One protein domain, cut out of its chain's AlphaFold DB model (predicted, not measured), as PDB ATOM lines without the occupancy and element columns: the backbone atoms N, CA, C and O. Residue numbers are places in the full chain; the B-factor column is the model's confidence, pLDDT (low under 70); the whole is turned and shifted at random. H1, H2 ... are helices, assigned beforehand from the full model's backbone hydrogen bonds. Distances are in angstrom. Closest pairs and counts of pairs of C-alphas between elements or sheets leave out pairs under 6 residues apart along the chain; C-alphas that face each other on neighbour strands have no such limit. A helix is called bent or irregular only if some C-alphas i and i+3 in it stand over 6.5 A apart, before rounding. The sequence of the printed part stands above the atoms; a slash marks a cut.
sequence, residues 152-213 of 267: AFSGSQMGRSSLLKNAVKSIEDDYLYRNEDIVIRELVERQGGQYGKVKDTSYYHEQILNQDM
ATOM      1  N   ALA A 152     165.686 126.332 201.005       80.62
ATOM      2  CA  ALA A 152     165.202 127.174 199.919       80.62
ATOM      3  C   ALA A 152     164.870 128.594 200.421       80.62
ATOM      4  O   ALA A 152     164.564 128.781 201.594       80.62
ATOM      5  N   PHE A 153     164.949 129.602 199.551       77.81
ATOM      6  CA  PHE A 153     164.447 130.945 199.864       77.81
ATOM      7  C   PHE A 153     162.924 130.979 199.712       77.81
ATOM      8  O   PHE A 153     162.420 130.546 198.678       77.81
ATOM      9  N   SER A 154     162.204 131.480 200.720       74.44
ATOM     10  CA  SER A 154     160.744 131.678 200.681       74.44
ATOM     11  C   SER A 154     160.403 133.126 200.312       74.44
ATOM     12  O   SER A 154     161.118 134.055 200.683       74.44
ATOM     13  N   GLY A 155     159.305 133.331 199.582       79.50
ATOM     14  CA  GLY A 155     158.740 134.659 199.294       79.50
ATOM     15  C   GLY A 155     159.057 135.249 197.914       79.50
ATOM     16  O   GLY A 155     158.310 136.107 197.456       79.50
ATOM     17  N   SER A 156     160.093 134.781 197.210       86.62
ATOM     18  CA  SER A 156     160.357 135.161 195.810       86.62
ATOM     19  C   SER A 156     161.105 134.049 195.075       86.62
ATOM     20  O   SER A 156     162.250 133.733 195.399       86.62
ATOM     21  N   GLN A 157     160.439 133.398 194.118       90.06
ATOM     22  CA  GLN A 157     160.950 132.217 193.419       90.06
ATOM     23  C   GLN A 157     160.509 132.223 191.949       90.06
ATOM     24  O   GLN A 157     159.426 132.701 191.616       90.06
ATOM     25  N   MET A 158     161.323 131.633 191.070       92.38
ATOM     26  CA  MET A 158     160.984 131.401 189.662       92.38
ATOM     27  C   MET A 158     161.139 129.911 189.342       92.38
ATOM     28  O   MET A 158     162.111 129.286 189.758       92.38
ATOM     29  N   GLY A 159     160.193 129.330 188.598       92.44
ATOM     30  CA  GLY A 159     160.196 127.895 188.313       92.44
ATOM     31  C   GLY A 159     159.675 127.532 186.926       92.44
ATOM     32  O   GLY A 159     158.888 128.252 186.313       92.44
ATOM     33  N   ARG A 160     160.118 126.378 186.413       94.88
ATOM     34  CA  ARG A 160     159.710 125.855 185.102       94.88
ATOM     35  C   ARG A 160     158.310 125.249 185.190       94.88
ATOM     36  O   ARG A 160     158.133 124.178 185.770       94.88
ATOM     37  N   SER A 161     157.328 125.886 184.554       94.69
ATOM     38  CA  SER A 161     155.914 125.500 184.673       94.69
ATOM     39  C   SER A 161     155.624 124.057 184.251       94.69
ATOM     40  O   SER A 161     154.813 123.395 184.890       94.69
ATOM     41  N   SER A 162     156.274 123.547 183.197       94.12
ATOM     42  CA  SER A 162     156.057 122.169 182.727       94.12
ATOM     43  C   SER A 162     156.480 121.116 183.755       94.12
ATOM     44  O   SER A 162     155.816 120.093 183.884       94.12
ATOM     45  N   LEU A 163     157.547 121.384 184.509       93.44
ATOM     46  CA  LEU A 163     158.043 120.504 185.563       93.44
ATOM     47  C   LEU A 163     157.205 120.658 186.836       93.44
ATOM     48  O   LEU A 163     156.726 119.664 187.380       93.44
ATOM     49  N   LEU A 164     156.953 121.899 187.267       93.12
ATOM     50  CA  LEU A 164     156.197 122.183 188.489       93.12
ATOM     51  C   LEU A 164     154.769 121.639 188.442       93.12
ATOM     52  O   LEU A 164     154.325 121.055 189.422       93.12
ATOM     53  N   LYS A 165     154.073 121.745 187.302       94.94
ATOM     54  CA  LYS A 165     152.714 121.193 187.141       94.94
ATOM     55  C   LYS A 165     152.631 119.694 187.422       94.94
ATOM     56  O   LYS A 165     151.581 119.225 187.836       94.94
ATOM     57  N   ASN A 166     153.701 118.944 187.163       91.56
ATOM     58  CA  ASN A 166     153.768 117.531 187.517       91.56
ATOM     59  C   ASN A 166     154.219 117.342 188.968       91.56
ATOM     60  O   ASN A 166     153.622 116.534 189.672       91.56
ATOM     61  N   ALA A 167     155.215 118.113 189.415       89.94
ATOM     62  CA  ALA A 167     155.769 118.042 190.766       89.94
ATOM     63  C   ALA A 167     154.715 118.281 191.861       89.94
ATOM     64  O   ALA A 167     154.724 117.587 192.869       89.94
ATOM     65  N   VAL A 168     153.776 119.210 191.650       92.75
ATOM     66  CA  VAL A 168     152.769 119.590 192.658       92.75
ATOM     67  C   VAL A 168     151.523 118.700 192.685       92.75
ATOM     68  O   VAL A 168     150.653 118.915 193.519       92.75
ATOM     69  N   LYS A 169     151.405 117.691 191.808       94.06
ATOM     70  CA  LYS A 169     150.217 116.808 191.767       94.06
ATOM     71  C   LYS A 169     150.011 115.992 193.041       94.06
ATOM     72  O   LYS A 169     148.907 115.523 193.271       94.06
ATOM     73  N   SER A 170     151.072 115.791 193.821       90.75
ATOM     74  CA  SER A 170     151.033 115.078 195.097       90.75
ATOM     75  C   SER A 170     150.804 115.996 196.301       90.75
ATOM     76  O   SER A 170     150.959 115.534 197.425       90.75
ATOM     77  N   ILE A 171     150.561 117.294 196.090       94.44
ATOM     78  CA  ILE A 171     150.238 118.224 197.177       94.44
ATOM     79  C   ILE A 171     148.739 118.125 197.454       94.44
ATOM     80  O   ILE A 171     147.927 118.306 196.545       94.44
ATOM     81  N   GLU A 172     148.400 117.860 198.708       94.25
ATOM     82  CA  GLU A 172     147.033 117.867 199.226       94.25
ATOM     83  C   GLU A 172     146.761 119.179 199.986       94.25
ATOM     84  O   GLU A 172     147.680 119.942 200.294       94.25
ATOM     85  N   ASP A 173     145.486 119.487 200.238       92.81
ATOM     86  CA  ASP A 173     145.053 120.705 200.941       92.81
ATOM     87  C   ASP A 173     145.108 120.512 202.468       92.81
ATOM     88  O   ASP A 173     144.080 120.452 203.142       92.81
ATOM     89  N   ASP A 174     146.315 120.309 203.007       90.25
ATOM     90  CA  ASP A 174     146.515 119.955 204.417       90.25
ATOM     91  C   ASP A 174     147.674 120.700 205.123       90.25
ATOM     92  O   ASP A 174     147.460 121.704 205.805       90.25
ATOM     93  N   TYR A 175     148.909 120.212 205.008       90.69
ATOM     94  CA  TYR A 175     150.054 120.529 205.868       90.69
ATOM     95  C   TYR A 175     151.064 121.488 205.223       90.69
ATOM     96  O   TYR A 175     152.148 121.724 205.771       90.69
ATOM     97  N   LEU A 176     150.740 122.044 204.053       91.06
ATOM     98  CA  LEU A 176     151.601 122.984 203.339       91.06
ATOM     99  C   LEU A 176     151.380 124.421 203.845       91.06
ATOM    100  O   LEU A 176     150.744 125.244 203.188       91.06
ATOM    101  N   TYR A 177     151.901 124.723 205.036       85.62
ATOM    102  CA  TYR A 177     151.800 126.040 205.670       85.62
ATOM    103  C   TYR A 177     153.168 126.538 206.156       85.62
ATOM    104  O   TYR A 177     153.738 126.007 207.110       85.62
ATOM    105  N   ARG A 178     153.686 127.602 205.519       85.00
ATOM    106  CA  ARG A 178     154.988 128.254 205.810       85.00
ATOM    107  C   ARG A 178     156.227 127.360 205.621       85.00
ATOM    108  O   ARG A 178     157.297 127.645 206.167       85.00
ATOM    109  N   ASN A 179     156.067 126.266 204.888       89.38
ATOM    110  CA  ASN A 179     157.100 125.305 204.499       89.38
ATOM    111  C   ASN A 179     157.055 125.002 202.988       89.38
ATOM    112  O   ASN A 179     157.686 124.045 202.530       89.38
ATOM    113  N   GLU A 180     156.294 125.790 202.221       91.00
ATOM    114  CA  GLU A 180     156.070 125.593 200.789       91.00
ATOM    115  C   GLU A 180     157.375 125.647 199.993       91.00
ATOM    116  O   GLU A 180     157.578 124.859 199.074       91.00
ATOM    117  N   ASP A 181     158.295 126.518 200.396       90.00
ATOM    118  CA  ASP A 181     159.629 126.667 199.827       90.00
ATOM    119  C   ASP A 181     160.430 125.360 199.875       90.00
ATOM    120  O   ASP A 181     161.046 124.960 198.883       90.00
ATOM    121  N   ILE A 182     160.395 124.679 201.024       90.75
ATOM    122  CA  ILE A 182     161.090 123.410 201.254       90.75
ATOM    123  C   ILE A 182     160.413 122.298 200.451       90.75
ATOM    124  O   ILE A 182     161.084 121.571 199.719       90.75
ATOM    125  N   VAL A 183     159.086 122.176 200.556       92.62
ATOM    126  CA  VAL A 183     158.336 121.088 199.912       92.62
ATOM    127  C   VAL A 183     158.413 121.188 198.390       92.62
ATOM    128  O   VAL A 183     158.718 120.197 197.724       92.62
ATOM    129  N   ILE A 184     158.200 122.377 197.820       92.69
ATOM    130  CA  ILE A 184     158.252 122.584 196.367       92.69
ATOM    131  C   ILE A 184     159.650 122.275 195.831       92.69
ATOM    132  O   ILE A 184     159.766 121.627 194.789       92.69
ATOM    133  N   ARG A 185     160.710 122.677 196.542       92.44
ATOM    134  CA  ARG A 185     162.081 122.319 196.164       92.44
ATOM    135  C   ARG A 185     162.265 120.803 196.072       92.44
ATOM    136  O   ARG A 185     162.748 120.321 195.050       92.44
ATOM    137  N   GLU A 186     161.883 120.065 197.111       93.56
ATOM    138  CA  GLU A 186     162.033 118.603 197.150       93.56
ATOM    139  C   GLU A 186     161.249 117.926 196.017       93.56
ATOM    140  O   GLU A 186     161.742 117.007 195.364       93.56
ATOM    141  N   LEU A 187     160.035 118.404 195.729       94.00
ATOM    142  CA  LEU A 187     159.220 117.887 194.628       94.00
ATOM    143  C   LEU A 187     159.852 118.165 193.258       94.00
ATOM    144  O   LEU A 187     159.795 117.309 192.374       94.00
ATOM    145  N   VAL A 188     160.480 119.329 193.077       92.62
ATOM    146  CA  VAL A 188     161.231 119.658 191.856       92.62
ATOM    147  C   VAL A 188     162.421 118.716 191.676       92.62
ATOM    148  O   VAL A 188     162.590 118.166 190.586       92.62
ATOM    149  N   GLU A 189     163.215 118.494 192.726       93.06
ATOM    150  CA  GLU A 189     164.392 117.611 192.688       93.06
ATOM    151  C   GLU A 189     163.994 116.146 192.421       93.06
ATOM    152  O   GLU A 189     164.605 115.482 191.580       93.06
ATOM    153  N   ARG A 190     162.898 115.655 193.022       94.06
ATOM    154  CA  ARG A 190     162.354 114.302 192.766       94.06
ATOM    155  C   ARG A 190     161.927 114.069 191.317       94.06
ATOM    156  O   ARG A 190     161.951 112.935 190.851       94.06
ATOM    157  N   GLN A 191     161.539 115.124 190.605       92.69
ATOM    158  CA  GLN A 191     161.176 115.071 189.183       92.69
ATOM    159  C   GLN A 191     162.390 115.275 188.256       92.69
ATOM    160  O   GLN A 191     162.222 115.492 187.055       92.69
ATOM    161  N   GLY A 192     163.617 115.246 188.793       93.25
ATOM    162  CA  GLY A 192     164.856 115.460 188.040       93.25
ATOM    163  C   GLY A 192     165.156 116.932 187.728       93.25
ATOM    164  O   GLY A 192     166.036 117.225 186.920       93.25
ATOM    165  N   GLY A 193     164.422 117.868 188.337       93.50
ATOM    166  CA  GLY A 193     164.721 119.295 188.270       93.50
ATOM    167  C   GLY A 193     165.909 119.680 189.151       93.50
ATOM    168  O   GLY A 193     166.366 118.908 189.988       93.50
ATOM    169  N   GLN A 194     166.412 120.899 188.967       93.00
ATOM    170  CA  GLN A 194     167.489 121.454 189.786       93.00
ATOM    171  C   GLN A 194     167.002 122.703 190.511       93.00
ATOM    172  O   GLN A 194     166.419 123.598 189.895       93.00
ATOM    173  N   TYR A 195     167.269 122.762 191.813       91.31
ATOM    174  CA  TYR A 195     167.112 123.963 192.618       91.31
ATOM    175  C   TYR A 195     168.429 124.744 192.660       91.31
ATOM    176  O   TYR A 195     169.510 124.164 192.765       91.31
ATOM    177  N   GLY A 196     168.344 126.071 192.603       89.25
ATOM    178  CA  GLY A 196     169.500 126.955 192.689       89.25
ATOM    179  C   GLY A 196     169.153 128.271 193.370       89.25
ATOM    180  O   GLY A 196     167.995 128.685 193.400       89.25
ATOM    181  N   LYS A 197     170.178 128.930 193.913       87.75
ATOM    182  CA  LYS A 197     170.095 130.284 194.467       87.75
ATOM    183  C   LYS A 197     170.791 131.245 193.511       87.75
ATOM    184  O   LYS A 197     171.968 131.064 193.200       87.75
ATOM    185  N   VAL A 198     170.055 132.246 193.049       87.31
ATOM    186  CA  VAL A 198     170.565 133.313 192.186       87.31
ATOM    187  C   VAL A 198     171.199 134.383 193.079       87.31
ATOM    188  O   VAL A 198     170.587 134.781 194.065       87.31
ATOM    189  N   LYS A 199     172.443 134.789 192.786       83.44
ATOM    190  CA  LYS A 199     173.246 135.693 193.642       83.44
ATOM    191  C   LYS A 199     173.481 137.082 193.045       83.44
ATOM    192  O   LYS A 199     174.052 137.938 193.709       83.44
ATOM    193  N   ASP A 200     173.092 137.294 191.793       88.31
ATOM    194  CA  ASP A 200     173.242 138.560 191.069       88.31
ATOM    195  C   ASP A 200     171.980 139.439 191.140       88.31
ATOM    196  O   ASP A 200     171.923 140.501 190.524       88.31
ATOM    197  N   THR A 201     170.975 139.029 191.921       85.44
ATOM    198  CA  THR A 201     169.751 139.793 192.172       85.44
ATOM    199  C   THR A 201     169.242 139.582 193.599       85.44
ATOM    200  O   THR A 201     169.706 138.687 194.306       85.44
ATOM    201  N   SER A 202     168.289 140.407 194.029       83.94
ATOM    202  CA  SER A 202     167.677 140.352 195.357       83.94
ATOM    203  C   SER A 202     166.214 140.805 195.316       83.94
ATOM    204  O   SER A 202     165.740 141.370 194.330       83.94
ATOM    205  N   TYR A 203     165.481 140.541 196.396       82.94
ATOM    206  CA  TYR A 203     164.131 141.052 196.623       82.94
ATOM    207  C   TYR A 203     164.019 141.567 198.058       82.94
ATOM    208  O   TYR A 203     164.795 141.179 198.931       82.94
ATOM    209  N   TYR A 204     163.044 142.435 198.303       80.12
ATOM    210  CA  TYR A 204     162.739 142.928 199.641       80.12
ATOM    211  C   TYR A 204     161.539 142.166 200.194       80.12
ATOM    212  O   TYR A 204     160.489 142.106 199.556       80.12
ATOM    213  N   HIS A 205     161.696 141.584 201.382       76.62
ATOM    214  CA  HIS A 205     160.602 140.963 202.117       76.62
ATOM    215  C   HIS A 205     160.170 141.893 203.255       76.62
ATOM    216  O   HIS A 205     160.804 141.955 204.310       76.62
ATOM    217  N   GLU A 206     159.107 142.658 203.021       73.94
ATOM    218  CA  GLU A 206     158.583 143.619 203.991       73.94
ATOM    219  C   GLU A 206     157.761 142.896 205.062       73.94
ATOM    220  O   GLU A 206     156.644 142.439 204.824       73.94
ATOM    221  N   GLN A 207     158.313 142.782 206.269       67.31
ATOM    222  CA  GLN A 207     157.583 142.221 207.401       67.31
ATOM    223  C   GLN A 207     156.795 143.325 208.110       67.31
ATOM    224  O   GLN A 207     157.367 144.183 208.785       67.31
ATOM    225  N   ILE A 208     155.464 143.278 208.002       62.56
ATOM    226  CA  ILE A 208     154.583 144.031 208.901       62.56
ATOM    227  C   ILE A 208     154.605 143.298 210.240       62.56
ATOM    228  O   ILE A 208     153.934 142.287 210.434       62.56
ATOM    229  N   LEU A 209     155.446 143.772 211.149       56.69
ATOM    230  CA  LEU A 209     155.590 143.169 212.466       56.69
ATOM    231  C   LEU A 209     154.324 143.441 213.293       56.69
ATOM    232  O   LEU A 209     153.973 144.598 213.535       56.69
ATOM    233  N   ASN A 210     153.651 142.381 213.752       52.66
ATOM    234  CA  ASN A 210     152.690 142.506 214.847       52.66
ATOM    235  C   ASN A 210     153.449 142.990 216.088       52.66
ATOM    236  O   ASN A 210     154.496 142.432 216.426       52.66
ATOM    237  N   GLN A 211     152.925 144.024 216.752       52.00
ATOM    238  CA  GLN A 211     153.566 144.670 217.907       52.00
ATOM    239  C   GLN A 211     153.903 143.681 219.037       52.00
ATOM    240  O   GLN A 211     154.837 143.924 219.794       52.00
ATOM    241  N   ASP A 212     153.212 142.544 219.090       52.00
ATOM    242  CA  ASP A 212     153.288 141.573 220.182       52.00
ATOM    243  C   ASP A 212     154.440 140.553 220.066       52.00
ATOM    244  O   ASP A 212     154.591 139.715 220.950       52.00
ATOM    245  N   MET A 213     155.257 140.584 218.999       55.16
ATOM    246  CA  MET A 213     156.333 139.589 218.784       55.16
ATOM    247  C   MET A 213     157.765 140.145 218.821       55.16
ATOM    248  O   MET A 213     158.713 139.393 218.598       55.16
TER     249      MET A 213
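This is residues 152 to 213 of the 267 residues of an uncharacterized protein of Thermoplasmata archaeon M9B2D (UniProt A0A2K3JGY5). With little regular structure, two short helices, H1 and H2, pack on each other crosswise amid loops, and a long tail after H2 ends in residues 206 to 213, which stick out. The printed part has 62 residues, 21 of them in named elements: H1, then H2, with no named strand, all helix. It is loose, with a radius of gyration of the C-alphas of 14.1 A, and flat, spanning 42 by 35 by 15 A.

H1, residues 161 to 170, touches H2, residues 180 to 190; their closest C-alphas, of Ala 167 and Leu 187, are 5.2 A apart. Their lines are about perpendicular, at 77 degrees. Every O i to N i+4 pair is within hydrogen-bond range in H2, but 3 of 6 in H1.

H1 begins at C-alpha 161 (155.914, 125.500, 184.673) and measures 15.5 A; it is irregular, with C-alphas 167 and 170 7.1 A apart. H2 measures 15.2 A and ends at C-alpha 190 (162.354, 114.302, 192.766).

The C-alphas farthest apart, of Gly 192 and Gln 211, are 43.3 A apart. The printed part has no cut, and the H1 to H2 link is short. Residues 207 to 213 have pLDDT under 70.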